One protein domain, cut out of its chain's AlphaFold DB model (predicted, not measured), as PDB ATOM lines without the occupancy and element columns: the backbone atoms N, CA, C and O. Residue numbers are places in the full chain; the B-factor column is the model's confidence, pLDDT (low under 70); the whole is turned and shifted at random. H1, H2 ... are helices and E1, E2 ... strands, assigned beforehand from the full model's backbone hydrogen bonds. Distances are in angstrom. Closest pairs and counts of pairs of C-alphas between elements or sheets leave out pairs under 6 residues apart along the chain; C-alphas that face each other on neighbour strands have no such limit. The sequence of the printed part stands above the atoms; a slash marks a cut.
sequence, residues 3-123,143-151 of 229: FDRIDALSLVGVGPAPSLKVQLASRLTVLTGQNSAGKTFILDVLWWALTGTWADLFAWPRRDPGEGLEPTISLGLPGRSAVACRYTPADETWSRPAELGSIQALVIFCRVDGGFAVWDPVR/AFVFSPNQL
ATOM      1  N   PHE A   3      36.839  13.628  80.823       85.25
ATOM      2  CA  PHE A   3      36.530  12.241  80.495       85.25
ATOM      3  C   PHE A   3      35.579  11.667  81.546       85.25
ATOM      4  O   PHE A   3      35.444  12.221  82.639       85.25
ATOM      5  N   ASP A   4      34.894  10.582  81.201       86.81
ATOM      6  CA  ASP A   4      33.906   9.907  82.048       86.81
ATOM      7  C   ASP A   4      34.330   8.482  82.440       86.81
ATOM      8  O   ASP A   4      33.841   7.954  83.440       86.81
ATOM      9  N   ARG A   5      35.260   7.862  81.698       91.19
ATOM     10  CA  ARG A   5      35.806   6.531  82.000       91.19
ATOM     11  C   ARG A   5      37.195   6.280  81.407       91.19
ATOM     12  O   ARG A   5      37.658   7.001  80.524       91.19
ATOM     13  N   ILE A   6      37.818   5.201  81.874       94.81
ATOM     14  CA  ILE A   6      39.055   4.621  81.337       94.81
ATOM     15  C   ILE A   6      38.689   3.309  80.630       94.81
ATOM     16  O   ILE A   6      38.006   2.474  81.216       94.81
ATOM     17  N   ASP A   7      39.155   3.119  79.395       95.38
ATOM     18  CA  ASP A   7      38.913   1.908  78.592       95.38
ATOM     19  C   ASP A   7      40.087   0.920  78.670       95.38
ATOM     20  O   ASP A   7      39.918  -0.278  78.440       95.38
ATOM     21  N   ALA A   8      41.291   1.393  78.990       97.31
ATOM     22  CA  ALA A   8      42.457   0.532  79.150       97.31
ATOM     23  C   ALA A   8      43.462   1.103  80.154       97.31
ATOM     24  O   ALA A   8      43.650   2.314  80.244       97.31
ATOM     25  N   LEU A   9      44.159   0.210  80.848       97.50
ATOM     26  CA  LEU A   9      45.292   0.517  81.711       97.50
ATOM     27  C   LEU A   9      46.494  -0.304  81.244       97.50
ATOM     28  O   LEU A   9      46.385  -1.518  81.081       97.50
ATOM     29  N   SER A  10      47.641   0.336  81.042       97.06
ATOM     30  CA  SER A  10      48.905  -0.343  80.752       97.06
ATOM     31  C   SER A  10      49.974   0.133  81.718       97.06
ATOM     32  O   SER A  10      50.212   1.326  81.852       97.06
ATOM     33  N   LEU A  11      50.626  -0.811  82.375       96.38
ATOM     34  CA  LEU A  11      51.651  -0.602  83.382       96.38
ATOM     35  C   LEU A  11      52.958  -1.186  82.862       96.38
ATOM     36  O   LEU A  11      52.983  -2.336  82.424       96.38
ATOM     37  N   VAL A  12      54.030  -0.405  82.907       95.56
ATOM     38  CA  VAL A  12      55.386  -0.832  82.541       95.56
ATOM     39  C   VAL A  12      56.326  -0.393  83.650       95.56
ATOM     40  O   VAL A  12      56.280   0.763  84.061       95.56
ATOM     41  N   GLY A  13      57.144  -1.307  84.172       94.00
ATOM     42  CA  GLY A  13      58.090  -1.001  85.249       94.00
ATOM     43  C   GLY A  13      57.429  -0.606  86.577       94.00
ATOM     44  O   GLY A  13      58.073   0.017  87.414       94.00
ATOM     45  N   VAL A  14      56.153  -0.948  86.791       93.75
ATOM     46  CA  VAL A  14      55.375  -0.612  87.995       93.75
ATOM     47  C   VAL A  14      54.399  -1.741  88.335       93.75
ATOM     48  O   VAL A  14      53.766  -2.319  87.451       93.75
ATOM     49  N   GLY A  15      54.284  -2.070  89.623       90.50
ATOM     50  CA  GLY A  15      53.406  -3.137  90.103       90.50
ATOM     51  C   GLY A  15      54.015  -4.546  90.090       90.50
ATOM     52  O   GLY A  15      55.240  -4.710  90.036       90.50
ATOM     53  N   PRO A  16      53.173  -5.594  90.180       87.69
ATOM     54  CA  PRO A  16      53.618  -6.959  90.477       87.69
ATOM     55  C   PRO A  16      54.354  -7.646  89.318       87.69
ATOM     56  O   PRO A  16      55.158  -8.544  89.558       87.69
ATOM     57  N   ALA A  17      54.162  -7.192  88.078       88.81
ATOM     58  CA  ALA A  17      54.823  -7.720  86.883       88.81
ATOM     59  C   ALA A  17      55.648  -6.625  86.171       88.81
ATOM     60  O   ALA A  17      55.340  -5.446  86.341       88.81
ATOM     61  N   PRO A  18      56.675  -6.977  85.367       89.88
ATOM     62  CA  PRO A  18      57.433  -6.003  84.570       89.88
ATOM     63  C   PRO A  18      56.551  -5.211  83.597       89.88
ATOM     64  O   PRO A  18      56.773  -4.023  83.373       89.88
ATOM     65  N   SER A  19      55.521  -5.863  83.053       91.69
ATOM     66  CA  SER A  19      54.456  -5.217  82.296       91.69
ATOM     67  C   SER A  19      53.108  -5.869  82.599       91.69
ATOM     68  O   SER A  19      53.028  -7.070  82.860       91.69
ATOM     69  N   LEU A  20      52.045  -5.068  82.596       92.69
ATOM     70  CA  LEU A  20      50.676  -5.520  82.818       92.69
ATOM     71  C   LEU A  20      49.718  -4.645  82.014       92.69
ATOM     72  O   LEU A  20      49.794  -3.423  82.074       92.69
ATOM     73  N   LYS A  21      48.794  -5.261  81.276       95.00
ATOM     74  CA  LYS A  21      47.777  -4.546  80.501       95.00
ATOM     75  C   LYS A  21      46.394  -5.076  80.842       95.00
ATOM     76  O   LYS A  21      46.179  -6.284  80.856       95.00
ATOM     77  N   VAL A  22      45.462  -4.164  81.089       95.06
ATOM     78  CA  VAL A  22      44.063  -4.455  81.401       95.06
ATOM     79  C   VAL A  22      43.185  -3.688  80.428       95.06
ATOM     80  O   VAL A  22      43.324  -2.474  80.286       95.06
ATOM     81  N   GLN A  23      42.268  -4.395  79.776       96.19
ATOM     82  CA  GLN A  23      41.186  -3.781  79.016       96.19
ATOM     83  C   GLN A  23      39.954  -3.701  79.919       96.19
ATOM     84  O   GLN A  23      39.541  -4.709  80.491       96.19
ATOM     85  N   LEU A  24      39.382  -2.509  80.053       96.06
ATOM     86  CA  LEU A  24      38.173  -2.265  80.828       96.06
ATOM     87  C   LEU A  24      36.967  -2.235  79.887       96.06
ATOM     88  O   LEU A  24      37.000  -1.644  78.808       96.06
ATOM     89  N   ALA A  25      35.891  -2.901  80.295       94.44
ATOM     90  CA  ALA A  25      34.613  -2.841  79.601       94.44
ATOM     91  C   ALA A  25      33.850  -1.561  79.970       94.44
ATOM     92  O   ALA A  25      34.017  -1.003  81.052       94.44
ATOM     93  N   SER A  26      32.927  -1.143  79.102       90.38
ATOM     94  CA  SER A  26      32.186   0.123  79.225       90.38
ATOM     95  C   SER A  26      31.254   0.236  80.437       90.38
ATOM     96  O   SER A  26      30.779   1.334  80.722       90.38
ATOM     97  N   ARG A  27      30.937  -0.873  81.118       92.25
ATOM     98  CA  ARG A  27      29.968  -0.904  82.229       92.25
ATOM     99  C   ARG A  27      30.458  -1.699  83.430       92.25
ATOM    100  O   ARG A  27      30.462  -1.183  84.538       92.25
ATOM    101  N   LEU A  28      30.836  -2.957  83.213       94.56
ATOM    102  CA  LEU A  28      31.267  -3.859  84.275       94.56
ATOM    103  C   LEU A  28      32.517  -4.605  83.832       94.56
ATOM    104  O   LEU A  28      32.486  -5.337  82.847       94.56
ATOM    105  N   THR A  29      33.589  -4.440  84.599       95.56
ATOM    106  CA  THR A  29      34.798  -5.255  84.482       95.56
ATOM    107  C   THR A  29      34.929  -6.094  85.743       95.56
ATOM    108  O   THR A  29      34.906  -5.551  86.844       95.56
ATOM    109  N   VAL A  30      35.073  -7.410  85.587       95.38
ATOM    110  CA  VAL A  30      35.281  -8.333  86.709       95.38
ATOM    111  C   VAL A  30      36.733  -8.797  86.687       95.38
ATOM    112  O   VAL A  30      37.158  -9.469  85.752       95.38
ATOM    113  N   LEU A  31      37.498  -8.430  87.717       92.19
ATOM    114  CA  LEU A  31      38.885  -8.862  87.891       92.19
ATOM    115  C   LEU A  31      38.937 -10.019  88.892       92.19
ATOM    116  O   LEU A  31      38.757  -9.827  90.094       92.19
ATOM    117  N   THR A  32      39.201 -11.227  88.399       92.38
ATOM    118  CA  THR A  32      39.339 -12.434  89.225       92.38
ATOM    119  C   THR A  32      40.798 -12.858  89.348       92.38
ATOM    120  O   THR A  32      41.609 -12.583  88.470       92.38
ATOM    121  N   GLY A  33      41.145 -13.569  90.420       89.88
ATOM    122  CA  GLY A  33      42.485 -14.127  90.598       89.88
ATOM    123  C   GLY A  33      42.770 -14.480  92.051       89.88
ATOM    124  O   GLY A  33      42.012 -14.094  92.943       89.88
ATOM    125  N   GLN A  34      43.887 -15.166  92.288       90.69
ATOM    126  CA  GLN A  34      44.327 -15.562  93.628       90.69
ATOM    127  C   GLN A  34      44.560 -14.352  94.544       90.69
ATOM    128  O   GLN A  34      44.711 -13.206  94.089       90.69
ATOM    129  N   ASN A  35      44.581 -14.595  95.853       86.19
ATOM    130  CA  ASN A  35      45.022 -13.586  96.812       86.19
ATOM    131  C   ASN A  35      46.435 -13.113  96.445       86.19
ATOM    132  O   ASN A  35      47.245 -13.884  95.937       86.19
ATOM    133  N   SER A  36      46.690 -11.819  96.625       84.06
ATOM    134  CA  SER A  36      47.978 -11.187  96.296       84.06
ATOM    135  C   SER A  36      48.361 -11.149  94.808       84.06
ATOM    136  O   SER A  36      49.445 -10.685  94.479       84.06
ATOM    137  N   ALA A  37      47.464 -11.508  93.881       84.88
ATOM    138  CA  ALA A  37      47.709 -11.383  92.437       84.88
ATOM    139  C   ALA A  37      47.772  -9.924  91.913       84.88
ATOM    140  O   ALA A  37      47.913  -9.709  90.715       84.88
ATOM    141  N   GLY A  38      47.627  -8.914  92.781       87.12
ATOM    142  CA  GLY A  38      47.686  -7.495  92.396       87.12
ATOM    143  C   GLY A  38      46.352  -6.859  91.989       87.12
ATOM    144  O   GLY A  38      46.345  -5.777  91.414       87.12
ATOM    145  N   LYS A  39      45.210  -7.489  92.302       91.88
ATOM    146  CA  LYS A  39      43.876  -6.918  92.017       91.88
ATOM    147  C   LYS A  39      43.680  -5.552  92.686       91.88
ATOM    148  O   LYS A  39      43.301  -4.601  92.015       91.88
ATOM    149  N   THR A  40      43.989  -5.453  93.982       91.19
ATOM    150  CA  THR A  40      43.911  -4.196  94.745       91.19
ATOM    151  C   THR A  40      44.818  -3.131  94.140       91.19
ATOM    152  O   THR A  40      44.358  -2.033  93.875       91.19
ATOM    153  N   PHE A  41      46.047  -3.508  93.778       93.12
ATOM    154  CA  PHE A  41      47.007  -2.608  93.144       93.12
ATOM    155  C   PHE A  41      46.477  -1.981  91.843       93.12
ATOM    156  O   PHE A  41      46.651  -0.789  91.610       93.12
ATOM    157  N   ILE A  42      45.793  -2.763  90.998       94.56
ATOM    158  CA  ILE A  42      45.140  -2.229  89.791       94.56
ATOM    159  C   ILE A  42      44.082  -1.183  90.168       94.56
ATOM    160  O   ILE A  42      44.003  -0.143  89.520       94.56
ATOM    161  N   LEU A  43      43.285  -1.436  91.212       94.62
ATOM    162  CA  LEU A  43      42.259  -0.500  91.678       94.62
ATOM    163  C   LEU A  43      42.864   0.784  92.263       94.62
ATOM    164  O   LEU A  43      42.349   1.860  91.970       94.62
ATOM    165  N   ASP A  44      43.977   0.699  92.998       94.06
ATOM    166  CA  ASP A  44      44.705   1.870  93.513       94.06
ATOM    167  C   ASP A  44      45.215   2.759  92.371       94.06
ATOM    168  O   ASP A  44      45.036   3.979  92.384       94.06
ATOM    169  N   VAL A  45      45.800   2.147  91.334       95.69
ATOM    170  CA  VAL A  45      46.272   2.879  90.153       95.69
ATOM    171  C   VAL A  45      45.109   3.484  89.368       95.69
ATOM    172  O   VAL A  45      45.216   4.621  88.912       95.69
ATOM    173  N   LEU A  46      43.992   2.766  89.210       95.69
ATOM    174  CA  LEU A  46      42.799   3.305  88.549       95.69
ATOM    175  C   LEU A  46      42.208   4.482  89.322       95.69
ATOM    176  O   LEU A  46      41.837   5.482  88.710       95.69
ATOM    177  N   TRP A  47      42.154   4.389  90.650       95.38
ATOM    178  CA  TRP A  47      41.744   5.494  91.500       95.38
ATOM    179  C   TRP A  47      42.620   6.726  91.252       95.38
ATOM    180  O   TRP A  47      42.090   7.781  90.907       95.38
ATOM    181  N   TRP A  48      43.947   6.583  91.333       94.38
ATOM    182  CA  TRP A  48      44.874   7.684  91.065       94.38
ATOM    183  C   TRP A  48      44.740   8.232  89.639       94.38
ATOM    184  O   TRP A  48      44.731   9.446  89.431       94.38
ATOM    185  N   ALA A  49      44.579   7.361  88.646       93.69
ATOM    186  CA  ALA A  49      44.388   7.765  87.260       93.69
ATOM    187  C   ALA A  49      43.149   8.659  87.098       93.69
ATOM    188  O   ALA A  49      43.219   9.701  86.436       93.69
ATOM    189  N   LEU A  50      42.041   8.289  87.747       93.06
ATOM    190  CA  LEU A  50      40.780   9.026  87.722       93.06
ATOM    191  C   LEU A  50      40.884  10.352  88.488       93.06
ATOM    192  O   LEU A  50      40.565  11.410  87.946       93.06
ATOM    193  N   THR A  51      41.360  10.322  89.730       91.19
ATOM    194  CA  THR A  51      41.218  11.439  90.682       91.19
ATOM    195  C   THR A  51      42.480  12.296  90.789       91.19
ATOM    196  O   THR A  51      42.406  13.516  90.911       91.19
ATOM    197  N   GLY A  52      43.654  11.685  90.642       89.75
ATOM    198  CA  GLY A  52      44.966  12.304  90.840       89.75
ATOM    199  C   GLY A  52      45.542  12.178  92.217       89.75
ATOM    200  O   GLY A  52      46.663  12.624  92.433       89.75
ATOM    201  N   THR A  53      44.786  11.601  93.136       88.75
ATOM    202  CA  THR A  53      45.218  11.375  94.503       88.75
ATOM    203  C   THR A  53      45.337   9.880  94.734       88.75
ATOM    204  O   THR A  53      44.677   9.081  94.074       88.75
ATOM    205  N   TRP A  54      46.180   9.480  95.676       91.25
ATOM    206  CA  TRP A  54      46.233   8.092  96.122       91.25
ATOM    207  C   TRP A  54      45.227   7.901  97.253       91.25
ATOM    208  O   TRP A  54      45.154   8.725  98.160       91.25
ATOM    209  N   ALA A  55      44.416   6.846  97.174       88.00
ATOM    210  CA  ALA A  55      43.506   6.502  98.262       88.00
ATOM    211  C   ALA A  55      44.269   5.867  99.426       88.00
ATOM    212  O   ALA A  55      43.924   6.104 100.577       88.00
ATOM    213  N   ASP A  56      45.276   5.049  99.119       82.88
ATOM    214  CA  ASP A  56      46.071   4.334 100.110       82.88
ATOM    215  C   ASP A  56      47.550   4.314  99.705       82.88
ATOM    216  O   ASP A  56      48.269   5.291  99.917       82.88
ATOM    217  N   LEU A  57      48.007   3.233  99.074       84.38
ATOM    218  CA  LEU A  57      49.407   3.056  98.724       84.38
ATOM    219  C   LEU A  57      49.750   3.721  97.392       84.38
ATOM    220  O   LEU A  57      49.074   3.538  96.380       84.38
ATOM    221  N   PHE A  58      50.873   4.436  97.392       91.06
ATOM    222  CA  PHE A  58      51.497   4.942  96.178       91.06
ATOM    223  C   PHE A  58      52.033   3.783  95.324       91.06
ATOM    224  O   PHE A  58      52.707   2.877  95.829       91.06
ATOM    225  N   ALA A  59      51.790   3.825  94.012       93.38
ATOM    226  CA  ALA A  59      52.347   2.849  93.081       93.38
ATOM    227  C   ALA A  59      53.822   3.149  92.781       93.38
ATOM    228  O   ALA A  59      54.149   3.800  91.790       93.38
ATOM    229  N   TRP A  60      54.727   2.677  93.635       93.50
ATOM    230  CA  TRP A  60      56.161   2.854  93.414       93.50
ATOM    231  C   TRP A  60      56.638   2.116  92.155       93.50
ATOM    232  O   TRP A  60      56.216   0.976  91.909       93.50
ATOM    233  N   PRO A  61      57.551   2.719  91.370       93.31
ATOM    234  CA  PRO A  61      58.275   1.998  90.336       93.31
ATOM    235  C   PRO A  61      58.961   0.746  90.879       93.31
ATOM    236  O   PRO A  61      59.409   0.691  92.028       93.31
ATOM    237  N   ARG A  62      59.088  -0.269  90.026       90.25
ATOM    238  CA  ARG A  62      59.888  -1.453  90.338       90.25
ATOM    239  C   ARG A  62      61.351  -1.041  90.480       90.25
ATOM    240  O   ARG A  62      61.864  -0.288  89.661       90.25
ATOM    241  N   ARG A  63      62.031  -1.594  91.489       83.69
ATOM    242  CA  ARG A  63      63.487  -1.427  91.666       83.69
ATOM    243  C   ARG A  63      64.279  -2.014  90.502       83.69
ATOM    244  O   ARG A  63      65.320  -1.485  90.147       83.69
ATOM    245  N   ASP A  64      63.756  -3.094  89.931       79.88
ATOM    246  CA  ASP A  64      64.254  -3.709  88.709       79.88
ATOM    247  C   ASP A  64      63.112  -3.728  87.677       79.88
ATOM    248  O   ASP A  64      62.273  -4.645  87.674       79.88
ATOM    249  N   PRO A  65      62.968  -2.653  86.882       68.38
ATOM    250  CA  PRO A  65      61.939  -2.572  85.858       68.38
ATOM    251  C   PRO A  65      62.252  -3.466  84.647       68.38
ATOM    252  O   PRO A  65      61.346  -3.685  83.848       68.38
ATOM    253  N   GLY A  66      63.468  -4.025  84.545       66.75
ATOM    254  CA  GLY A  66      64.053  -4.592  83.329       66.75
ATOM    255  C   GLY A  66      64.929  -3.564  82.603       66.75
ATOM    256  O   GLY A  66      64.636  -2.366  82.632       66.75
ATOM    257  N   GLU A  67      66.023  -4.013  81.978       66.19
ATOM    258  CA  GLU A  67      66.980  -3.121  81.304       66.19
ATOM    259  C   GLU A  67      66.285  -2.190  80.296       66.19
ATOM    260  O   GLU A  67      65.559  -2.632  79.406       66.19
ATOM    261  N   GLY A  68      66.510  -0.881  80.447       71.06
ATOM    262  CA  GLY A  68      66.005   0.147  79.532       71.06
ATOM    263  C   GLY A  68      64.507   0.462  79.632       71.06
ATOM    264  O   GLY A  68      64.009   1.240  78.819       71.06
ATOM    265  N   LEU A  69      63.771  -0.106  80.595       77.00
ATOM    266  CA  LEU A  69      62.346   0.187  80.771       77.00
ATOM    267  C   LEU A  69      62.123   1.401  81.680       77.00
ATOM    268  O   LEU A  69      62.408   1.369  82.876       77.00
ATOM    269  N   GLU A  70      61.541   2.461  81.118       88.81
ATOM    270  CA  GLU A  70      61.084   3.619  81.887       88.81
ATOM    271  C   GLU A  70      59.718   3.343  82.547       88.81
ATOM    272  O   GLU A  70      58.744   3.042  81.839       88.81
ATOM    273  N   PRO A  71      59.599   3.485  83.883       94.62
ATOM    274  CA  PRO A  71      58.340   3.284  84.588       94.62
ATOM    275  C   PRO A  71      57.229   4.192  84.055       94.62
ATOM    276  O   PRO A  71      57.331   5.420  84.091       94.62
ATOM    277  N   THR A  72      56.156   3.579  83.559       96.38
ATOM    278  CA  THR A  72      55.070   4.278  82.866       96.38
ATOM    279  C   THR A  72      53.710   3.678  83.222       96.38
ATOM    280  O   THR A  72      53.510   2.464  83.137       96.38
ATOM    281  N   ILE A  73      52.747   4.545  83.542       97.56
ATOM    282  CA  ILE A  73      51.316   4.234  83.631       97.56
ATOM    283  C   ILE A  73      50.635   4.862  82.415       97.56
ATOM    284  O   ILE A  73      50.589   6.078  82.293       97.56
ATOM    285  N   SER A  74      50.105   4.060  81.498       97.38
ATOM    286  CA  SER A  74      49.385   4.547  80.316       97.38
ATOM    287  C   SER A  74      47.889   4.278  80.419       97.38
ATOM    288  O   SER A  74      47.466   3.177  80.776       97.38
ATOM    289  N   LEU A  75      47.095   5.281  80.059       97.38
ATOM    290  CA  LEU A  75      45.642   5.289  80.188       97.38
ATOM    291  C   LEU A  75      45.000   5.400  78.809       97.38
ATOM    292  O   LEU A  75      45.217   6.372  78.088       97.38
ATOM    293  N   GLY A  76      44.208   4.397  78.439       95.75
ATOM    294  CA  GLY A  76      43.347   4.439  77.262       95.75
ATOM    295  C   GLY A  76      42.029   5.115  77.607       95.75
ATOM    296  O   GLY A  76      41.342   4.685  78.533       95.75
ATOM    297  N   LEU A  77      41.675   6.155  76.859       93.31
ATOM    298  CA  LEU A  77      40.435   6.906  77.033       93.31
ATOM    299  C   LEU A  77      39.570   6.777  75.768       93.31
ATOM    300  O   LEU A  77      40.130   6.735  74.666       93.31
ATOM    301  N   PRO A  78      38.231   6.747  75.892       89.81
ATOM    302  CA  PRO A  78      37.344   6.635  74.739       89.81
ATOM    303  C   PRO A  78      37.623   7.716  73.686       89.81
ATOM    304  O   PRO A  78      37.637   8.907  73.995       89.81
ATOM    305  N   GLY A  79      37.841   7.303  72.432       88.50
ATOM    306  CA  GLY A  79      38.025   8.219  71.298       88.50
ATOM    307  C   GLY A  79      39.312   9.054  71.331       88.50
ATOM    308  O   GLY A  79      39.406  10.049  70.615       88.50
ATOM    309  N   ARG A  80      40.294   8.686  72.162       89.44
ATOM    310  CA  ARG A  80      41.532   9.449  72.358       89.44
ATOM    311  C   ARG A  80      42.751   8.535  72.306       89.44
ATOM    312  O   ARG A  80      42.686   7.364  72.674       89.44
ATOM    313  N   SER A  81      43.888   9.089  71.890       90.56
ATOM    314  CA  SER A  81      45.177   8.410  72.033       90.56
ATOM    315  C   SER A  81      45.477   8.147  73.507       90.56
ATOM    316  O   SER A  81      45.121   8.954  74.372       90.56
ATOM    317  N   ALA A  82      46.141   7.023  73.787       94.25
ATOM    318  CA  ALA A  82      46.544   6.687  75.143       94.25
ATOM    319  C   ALA A  82      47.450   7.782  75.723       94.25
ATOM    320  O   ALA A  82      48.356   8.273  75.047       94.25
ATOM    321  N   VAL A  83      47.204   8.151  76.977       96.19
ATOM    322  CA  VAL A  83      47.983   9.166  77.690       96.19
ATOM    323  C   VAL A  83      48.969   8.460  78.608       96.19
ATOM    324  O   VAL A  83      48.560   7.652  79.440       96.19
ATOM    325  N   ALA A  84      50.259   8.747  78.442       96.69
ATOM    326  CA  ALA A  84      51.326   8.164  79.242       96.69
ATOM    327  C   ALA A  84      51.690   9.081  80.413       96.69
ATOM    328  O   ALA A  84      52.050  10.240  80.221       96.69
ATOM    329  N   CYS A  85      51.647   8.530  81.618       96.75
ATOM    330  CA  CYS A  85      52.107   9.147  82.846       96.75
ATOM    331  C   CYS A  85      53.436   8.501  83.247       96.75
ATOM    332  O   CYS A  85      53.485   7.301  83.525       96.75
ATOM    333  N   ARG A  86      54.516   9.283  83.266       95.62
ATOM    334  CA  ARG A  86      55.855   8.818  83.642       95.62
ATOM    335  C   ARG A  86      56.132   9.133  85.101       95.62
ATOM    336  O   ARG A  86      55.601  10.102  85.643       95.62
ATOM    337  N   TYR A  87      56.952   8.309  85.733       95.06
ATOM    338  CA  TYR A  87      57.432   8.602  87.074       95.06
ATOM    339  C   TYR A  87      58.535   9.666  87.021       95.06
ATOM    340  O   TYR A  87      59.451   9.563  86.206       95.06
ATOM    341  N   THR A  88      58.454  10.662  87.899       91.81
ATOM    342  CA  THR A  88      59.450  11.724  88.057       91.81
ATOM    343  C   THR A  88      60.235  11.470  89.346       91.81
ATOM    344  O   THR A  88      59.719  11.764  90.424       91.81
ATOM    345  N   PRO A  89      61.483  10.960  89.279       89.69
ATOM    346  CA  PRO A  89      62.261  10.644  90.477       89.69
ATOM    347  C   PRO A  89      62.560  11.848  91.371       89.69
ATOM    348  O   PRO A  89      62.647  11.685  92.578       89.69
ATOM    349  N   ALA A  90      62.703  13.043  90.789       89.88
ATOM    350  CA  ALA A  90      63.003  14.263  91.539       89.88
ATOM    351  C   ALA A  90      61.862  14.689  92.479       89.88
ATOM    352  O   ALA A  90      62.126  15.203  93.560       89.88
ATOM    353  N   ASP A  91      60.617  14.439  92.069       87.81
ATOM    354  CA  ASP A  91      59.404  14.844  92.789       87.81
ATOM    355  C   ASP A  91      58.710  13.654  93.478       87.81
ATOM    356  O   ASP A  91      57.627  13.807  94.038       87.81
ATOM    357  N   GLU A  92      59.294  12.456  93.366       90.94
ATOM    358  CA  GLU A  92      58.742  11.176  93.830       90.94
ATOM    359  C   GLU A  92      57.259  10.966  93.469       90.94
ATOM    360  O   GLU A  92      56.459  10.436  94.239       90.94
ATOM    361  N   THR A  93      56.871  11.390  92.263       92.56
ATOM    362  CA  THR A  93      55.470  11.402  91.829       92.56
ATOM    363  C   THR A  93      55.301  10.928  90.394       92.56
ATOM    364  O   THR A  93      56.251  10.835  89.618       92.56
ATOM    365  N   TRP A  94      54.062  10.633  90.021       94.56
ATOM    366  CA  TRP A  94      53.687  10.335  88.645       94.56
ATOM    367  C   TRP A  94      53.203  11.607  87.954       94.56
ATOM    368  O   TRP A  94      52.301  12.290  88.444       94.56
ATOM    369  N   SER A  95      53.755  11.909  86.780       94.44
ATOM    370  CA  SER A  95      53.310  13.035  85.961       94.44
ATOM    371  C   SER A  95      51.823  12.899  85.620       94.44
ATOM    372  O   SER A  95      51.383  11.804  85.257       94.44
ATOM    373  N   ARG A  96      51.070  14.001  85.618       91.25
ATOM    374  CA  ARG A  96      49.715  14.056  85.041       91.25
ATOM    375  C   ARG A  96      49.681  15.081  83.907       91.25
ATOM    376  O   ARG A  96      49.455  16.262  84.171       91.25
ATOM    377  N   PRO A  97      49.932  14.649  82.661       92.12
ATOM    378  CA  PRO A  97      49.890  15.534  81.504       92.12
ATOM    379  C   PRO A  97      48.509  16.181  81.342       92.12
ATOM    380  O   PRO A  97      47.486  15.558  81.641       92.12
ATOM    381  N   ALA A  98      48.462  17.425  80.854       88.06
ATOM    382  CA  ALA A  98      47.216  18.181  80.692       88.06
ATOM    383  C   ALA A  98      46.229  17.489  79.739       88.06
ATOM    384  O   ALA A  98      45.012  17.645  79.874       88.06
ATOM    385  N   GLU A  99      46.755  16.693  78.806       89.12
ATOM    386  CA  GLU A  99      45.990  15.846  77.913       89.12
ATOM    387  C   GLU A  99      45.081  14.932  78.721       89.12
ATOM    388  O   GLU A  99      43.906  14.858  78.390       89.12
ATOM    389  N   LEU A 100      45.555  14.290  79.800       89.62
ATOM    390  CA  LEU A 100      44.760  13.342  80.596       89.62
ATOM    391  C   LEU A 100      43.388  13.925  80.962       89.62
ATOM    392  O   LEU A 100      42.359  13.284  80.735       89.62
ATOM    393  N   GLY A 101      43.376  15.185  81.394       88.69
ATOM    394  CA  GLY A 101      42.160  15.894  81.749       88.69
ATOM    395  C   GLY A 101      41.680  15.580  83.162       88.69
ATOM    396  O   GLY A 101      42.460  15.188  84.028       88.69
ATOM    397  N   SER A 102      40.389  15.784  83.422       86.50
ATOM    398  CA  SER A 102      39.769  15.505  84.724       86.50
ATOM    399  C   SER A 102      38.499  14.671  84.577       86.50
ATOM    400  O   SER A 102      37.727  14.860  83.638       86.50
ATOM    401  N   ILE A 103      38.280  13.761  85.528       89.62
ATOM    402  CA  ILE A 103      37.057  12.962  85.612       89.62
ATOM    403  C   ILE A 103      35.887  13.848  86.070       89.62
ATOM    404  O   ILE A 103      35.970  14.518  87.103       89.62
ATOM    405  N   GLN A 104      34.785  13.853  85.313       87.19
ATOM    406  CA  GLN A 104      33.547  14.585  85.657       87.19
ATOM    407  C   GLN A 104      32.442  13.651  86.178       87.19
ATOM    408  O   GLN A 104      31.255  13.950  86.070       87.19
ATOM    409  N   ALA A 105      32.830  12.513  86.753       89.00
ATOM    410  CA  ALA A 105      31.932  11.515  87.323       89.00
ATOM    411  C   ALA A 105      32.234  11.279  88.810       89.00
ATOM    412  O   ALA A 105      33.363  11.481  89.264       89.00
ATOM    413  N   LEU A 106      31.221  10.823  89.554       92.62
ATOM    414  CA  LEU A 106      31.391  10.305  90.910       92.62
ATOM    415  C   LEU A 106      32.229   9.023  90.847       92.62
ATOM    416  O   LEU A 106      31.854   8.076  90.155       92.62
ATOM    417  N   VAL A 107      33.332   8.979  91.591       94.75
ATOM    418  CA  VAL A 107      34.164   7.776  91.720       94.75
ATOM    419  C   VAL A 107      34.095   7.294  93.158       94.75
ATOM    420  O   VAL A 107      34.328   8.067  94.085       94.75
ATOM    421  N   ILE A 108      33.781   6.014  93.338       95.69
ATOM    422  CA  ILE A 108      33.742   5.354  94.644       95.69
ATOM    423  C   ILE A 108      34.713   4.183  94.600       95.69
ATOM    424  O   ILE A 108      34.617   3.329  93.718       95.69
ATOM    425  N   PHE A 109      35.621   4.130  95.566       95.75
ATOM    426  CA  PHE A 109      36.540   3.019  95.755       95.75
ATOM    427  C   PHE A 109      36.327   2.387  97.129       95.75
ATOM    428  O   PHE A 109      36.644   2.978  98.160       95.75
ATOM    429  N   CYS A 110      35.776   1.172  97.128       94.94
ATOM    430  CA  CYS A 110      35.648   0.329  98.311       94.94
ATOM    431  C   CYS A 110      36.959  -0.443  98.507       94.94
ATOM    432  O   CYS A 110      37.311  -1.281  97.671       94.94
ATOM    433  N   ARG A 111      37.689  -0.155  99.586       93.00
ATOM    434  CA  ARG A 111      39.021  -0.713  99.838       93.00
ATOM    435  C   ARG A 111      38.947  -2.029 100.608       93.00
ATOM    436  O   ARG A 111      37.984  -2.321 101.315       93.00
ATOM    437  N   VAL A 112      40.011  -2.822 100.494       89.62
ATOM    438  CA  VAL A 112      40.120  -4.144 101.141       89.62
ATOM    439  C   VAL A 112      40.260  -4.081 102.663       89.62
ATOM    440  O   VAL A 112      39.947  -5.055 103.339       89.62
ATOM    441  N   ASP A 113      40.705  -2.950 103.208       89.69
ATOM    442  CA  ASP A 113      40.817  -2.699 104.648       89.69
ATOM    443  C   ASP A 113      39.492  -2.240 105.284       89.69
ATOM    444  O   ASP A 113      39.446  -1.928 106.473       89.69
ATOM    445  N   GLY A 114      38.410  -2.183 104.499       90.88
ATOM    446  CA  GLY A 114      37.105  -1.671 104.917       90.88
ATOM    447  C   GLY A 114      36.981  -0.146 104.836       90.88
ATOM    448  O   GLY A 114      35.944   0.396 105.219       90.88
ATOM    449  N   GLY A 115      38.022   0.547 104.365       92.75
ATOM    450  CA  GLY A 115      37.984   1.973 104.067       92.75
ATOM    451  C   GLY A 115      37.255   2.280 102.758       92.75
ATOM    452  O   GLY A 115      37.001   1.408 101.924       92.75
ATOM    453  N   PHE A 116      36.926   3.552 102.563       94.88
ATOM    454  CA  PHE A 116      36.284   4.043 101.344       94.88
ATOM    455  C   PHE A 116      36.982   5.307 100.867       94.88
ATOM    456  O   PHE A 116      37.372   6.140 101.678       94.88
ATOM    457  N   ALA A 117      37.101   5.480  99.556       94.12
ATOM    458  CA  ALA A 117      37.502   6.746  98.962       94.12
ATOM    459  C   ALA A 117      36.430   7.230  97.981       94.12
ATOM    460  O   ALA A 117      35.878   6.440  97.211       94.12
ATOM    461  N   VAL A 118      36.105   8.522  98.034       94.25
ATOM    462  CA  VAL A 118      35.051   9.137  97.222       94.25
ATOM    463  C   VAL A 118      35.566  10.405  96.555       94.25
ATOM    464  O   VAL A 118      36.061  11.316  97.215       94.25
ATOM    465  N   TRP A 119      35.432  10.469  95.235       92.00
ATOM    466  CA  TRP A 119      35.669  11.674  94.450       92.00
ATOM    467  C   TRP A 119      34.350  12.191  93.904       92.00
ATOM    468  O   TRP A 119      33.686  11.498  93.134       92.00
ATOM    469  N   ASP A 120      34.009  13.423  94.267       89.56
ATOM    470  CA  ASP A 120      32.819  14.111  93.783       89.56
ATOM    471  C   ASP A 120      33.227  15.450  93.134       89.56
ATOM    472  O   ASP A 120      33.644  16.380  93.840       89.56
ATOM    473  N   PRO A 121      33.113  15.579  91.796       84.44
ATOM    474  CA  PRO A 121      33.506  16.791  91.081       84.44
ATOM    475  C   PRO A 121      32.621  18.006  91.404       84.44
ATOM    476  O   PRO A 121      33.032  19.135  91.121       84.44
ATOM    477  N   VAL A 122      31.431  17.809  91.985       83.44
ATOM    478  CA  VAL A 122      30.546  18.894  92.434       83.44
ATOM    479  C   VAL A 122      31.027  19.424  93.782       83.44
ATOM    480  O   VAL A 122      31.298  20.618  93.904       83.44
ATOM    481  N   ARG A 123      31.238  18.541  94.767       73.56
ATOM    482  CA  ARG A 123      31.703  18.938  96.111       73.56
ATOM    483  C   ARG A 123      33.113  19.517  96.120       73.56
ATOM    484  O   ARG A 123      33.376  20.458  96.862       73.56
ATOM    485  N   ALA A 143      39.997  14.320  97.214       87.00
ATOM    486  CA  ALA A 143      39.102  13.191  97.392       87.00
ATOM    487  C   ALA A 143      38.854  12.936  98.888       87.00
ATOM    488  O   ALA A 143      39.750  13.107  99.712       87.00
ATOM    489  N   PHE A 144      37.656  12.483  99.243       91.06
ATOM    490  CA  PHE A 144      37.336  12.102 100.614       91.06
ATOM    491  C   PHE A 144      37.812  10.671 100.855       91.06
ATOM    492  O   PHE A 144      37.241   9.735 100.300       91.06
ATOM    493  N   VAL A 145      38.855  10.495 101.664       91.94
ATOM    494  CA  VAL A 145      39.406   9.181 102.019       91.94
ATOM    495  C   VAL A 145      39.053   8.874 103.472       91.94
ATOM    496  O   VAL A 145      39.420   9.616 104.377       91.94
ATOM    497  N   PHE A 146      38.324   7.784 103.689       93.69
ATOM    498  CA  PHE A 146      37.828   7.349 104.989       93.69
ATOM    499  C   PHE A 146      38.506   6.045 105.403       93.69
ATOM    500  O   PHE A 146      38.395   5.031 104.709       93.69
ATOM    501  N   SER A 147      39.114   6.036 106.588       93.81
ATOM    502  CA  SER A 147      39.343   4.786 107.321       93.81
ATOM    503  C   SER A 147      38.007   4.188 107.795       93.81
ATOM    504  O   SER A 147      37.014   4.920 107.905       93.81
ATOM    505  N   PRO A 148      37.955   2.891 108.155       94.06
ATOM    506  CA  PRO A 148      36.742   2.285 108.705       94.06
ATOM    507  C   PRO A 148      36.167   3.074 109.893       94.06
ATOM    508  O   PRO A 148      34.968   3.338 109.949       94.06
ATOM    509  N   ASN A 149      37.016   3.526 110.818       92.94
ATOM    510  CA  ASN A 149      36.562   4.271 111.994       92.94
ATOM    511  C   ASN A 149      36.013   5.655 111.638       92.94
ATOM    512  O   ASN A 149      34.986   6.050 112.185       92.94
ATOM    513  N   GLN A 150      36.633   6.367 110.695       94.12
ATOM    514  CA  GLN A 150      36.125   7.660 110.224       94.12
ATOM    515  C   GLN A 150      34.795   7.513 109.486       94.12
ATOM    516  O   GLN A 150      33.892   8.323 109.683       94.12
ATOM    517  N   LEU A 151      34.648   6.466 108.671       92.62
ATOM    518  CA  LEU A 151      33.400   6.184 107.972       92.62
ATOM    519  C   LEU A 151      32.259   5.910 108.957       92.62
ATOM    520  O   LEU A 151      31.171   6.469 108.824       92.62
TER     521      LEU A 151
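This is residues 3 to 123 and 143 to 151 of the 229 residues of the protein "AAA_23 domain-containing protein" of Deltaproteobacteria bacterium (UniProt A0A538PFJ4). There is little regular structure: one helix, H1, sits between two antiparallel sheets, E2-E1-E3-E4 and the smaller E5-E6-E7. The printed part has 130 residues, 49 of them in two named helices and seven named strands, in order E1 E2 H1 E3 E4 E5 E6 E7 H2, class mixed. It is compact, radius of gyration of the C-alphas 14.6 A, spanning 44 by 34 by 32 A.

E1, residues 8 to 12, and E3, residues 72 to 76, are antiparallel neighbours; N 10 and O 74 are 2.9 A apart, within hydrogen-bond range. H1, residues 39 to 51, is on their sheet at a height of 10.4 A, across the strands; every O i to N i+4 pair in it is within range. E2, residues 19 to 23, H1 and E3 form a split strand-helix-strand unit, E1 between its parallel strands, with a right-handed crossover. H1 is also on one face of E5-E6-E7, two layers, along E5, residues 107 to 110; the closest C-alphas, Trp 47 and Phe 109, are 7.2 A apart.

E4, residues 83 to 88, spans 15.7 A and H1 18.6 A; E6 is 116 to 119, E7 144 to 146. E1 begins at C-alpha 8 (42.457, 0.532, 79.150); H2, residues 148 to 151, only grazes the smaller sheet and ends at C-alpha 151 (33.400, 6.184, 107.972).

Residues 124 to 142 are not printed, a 9.5 A gap between C-alphas. Links E2 to H1, H1 to E3 and E4 to E5 are long. Residues 65 to 67 have pLDDT under 70.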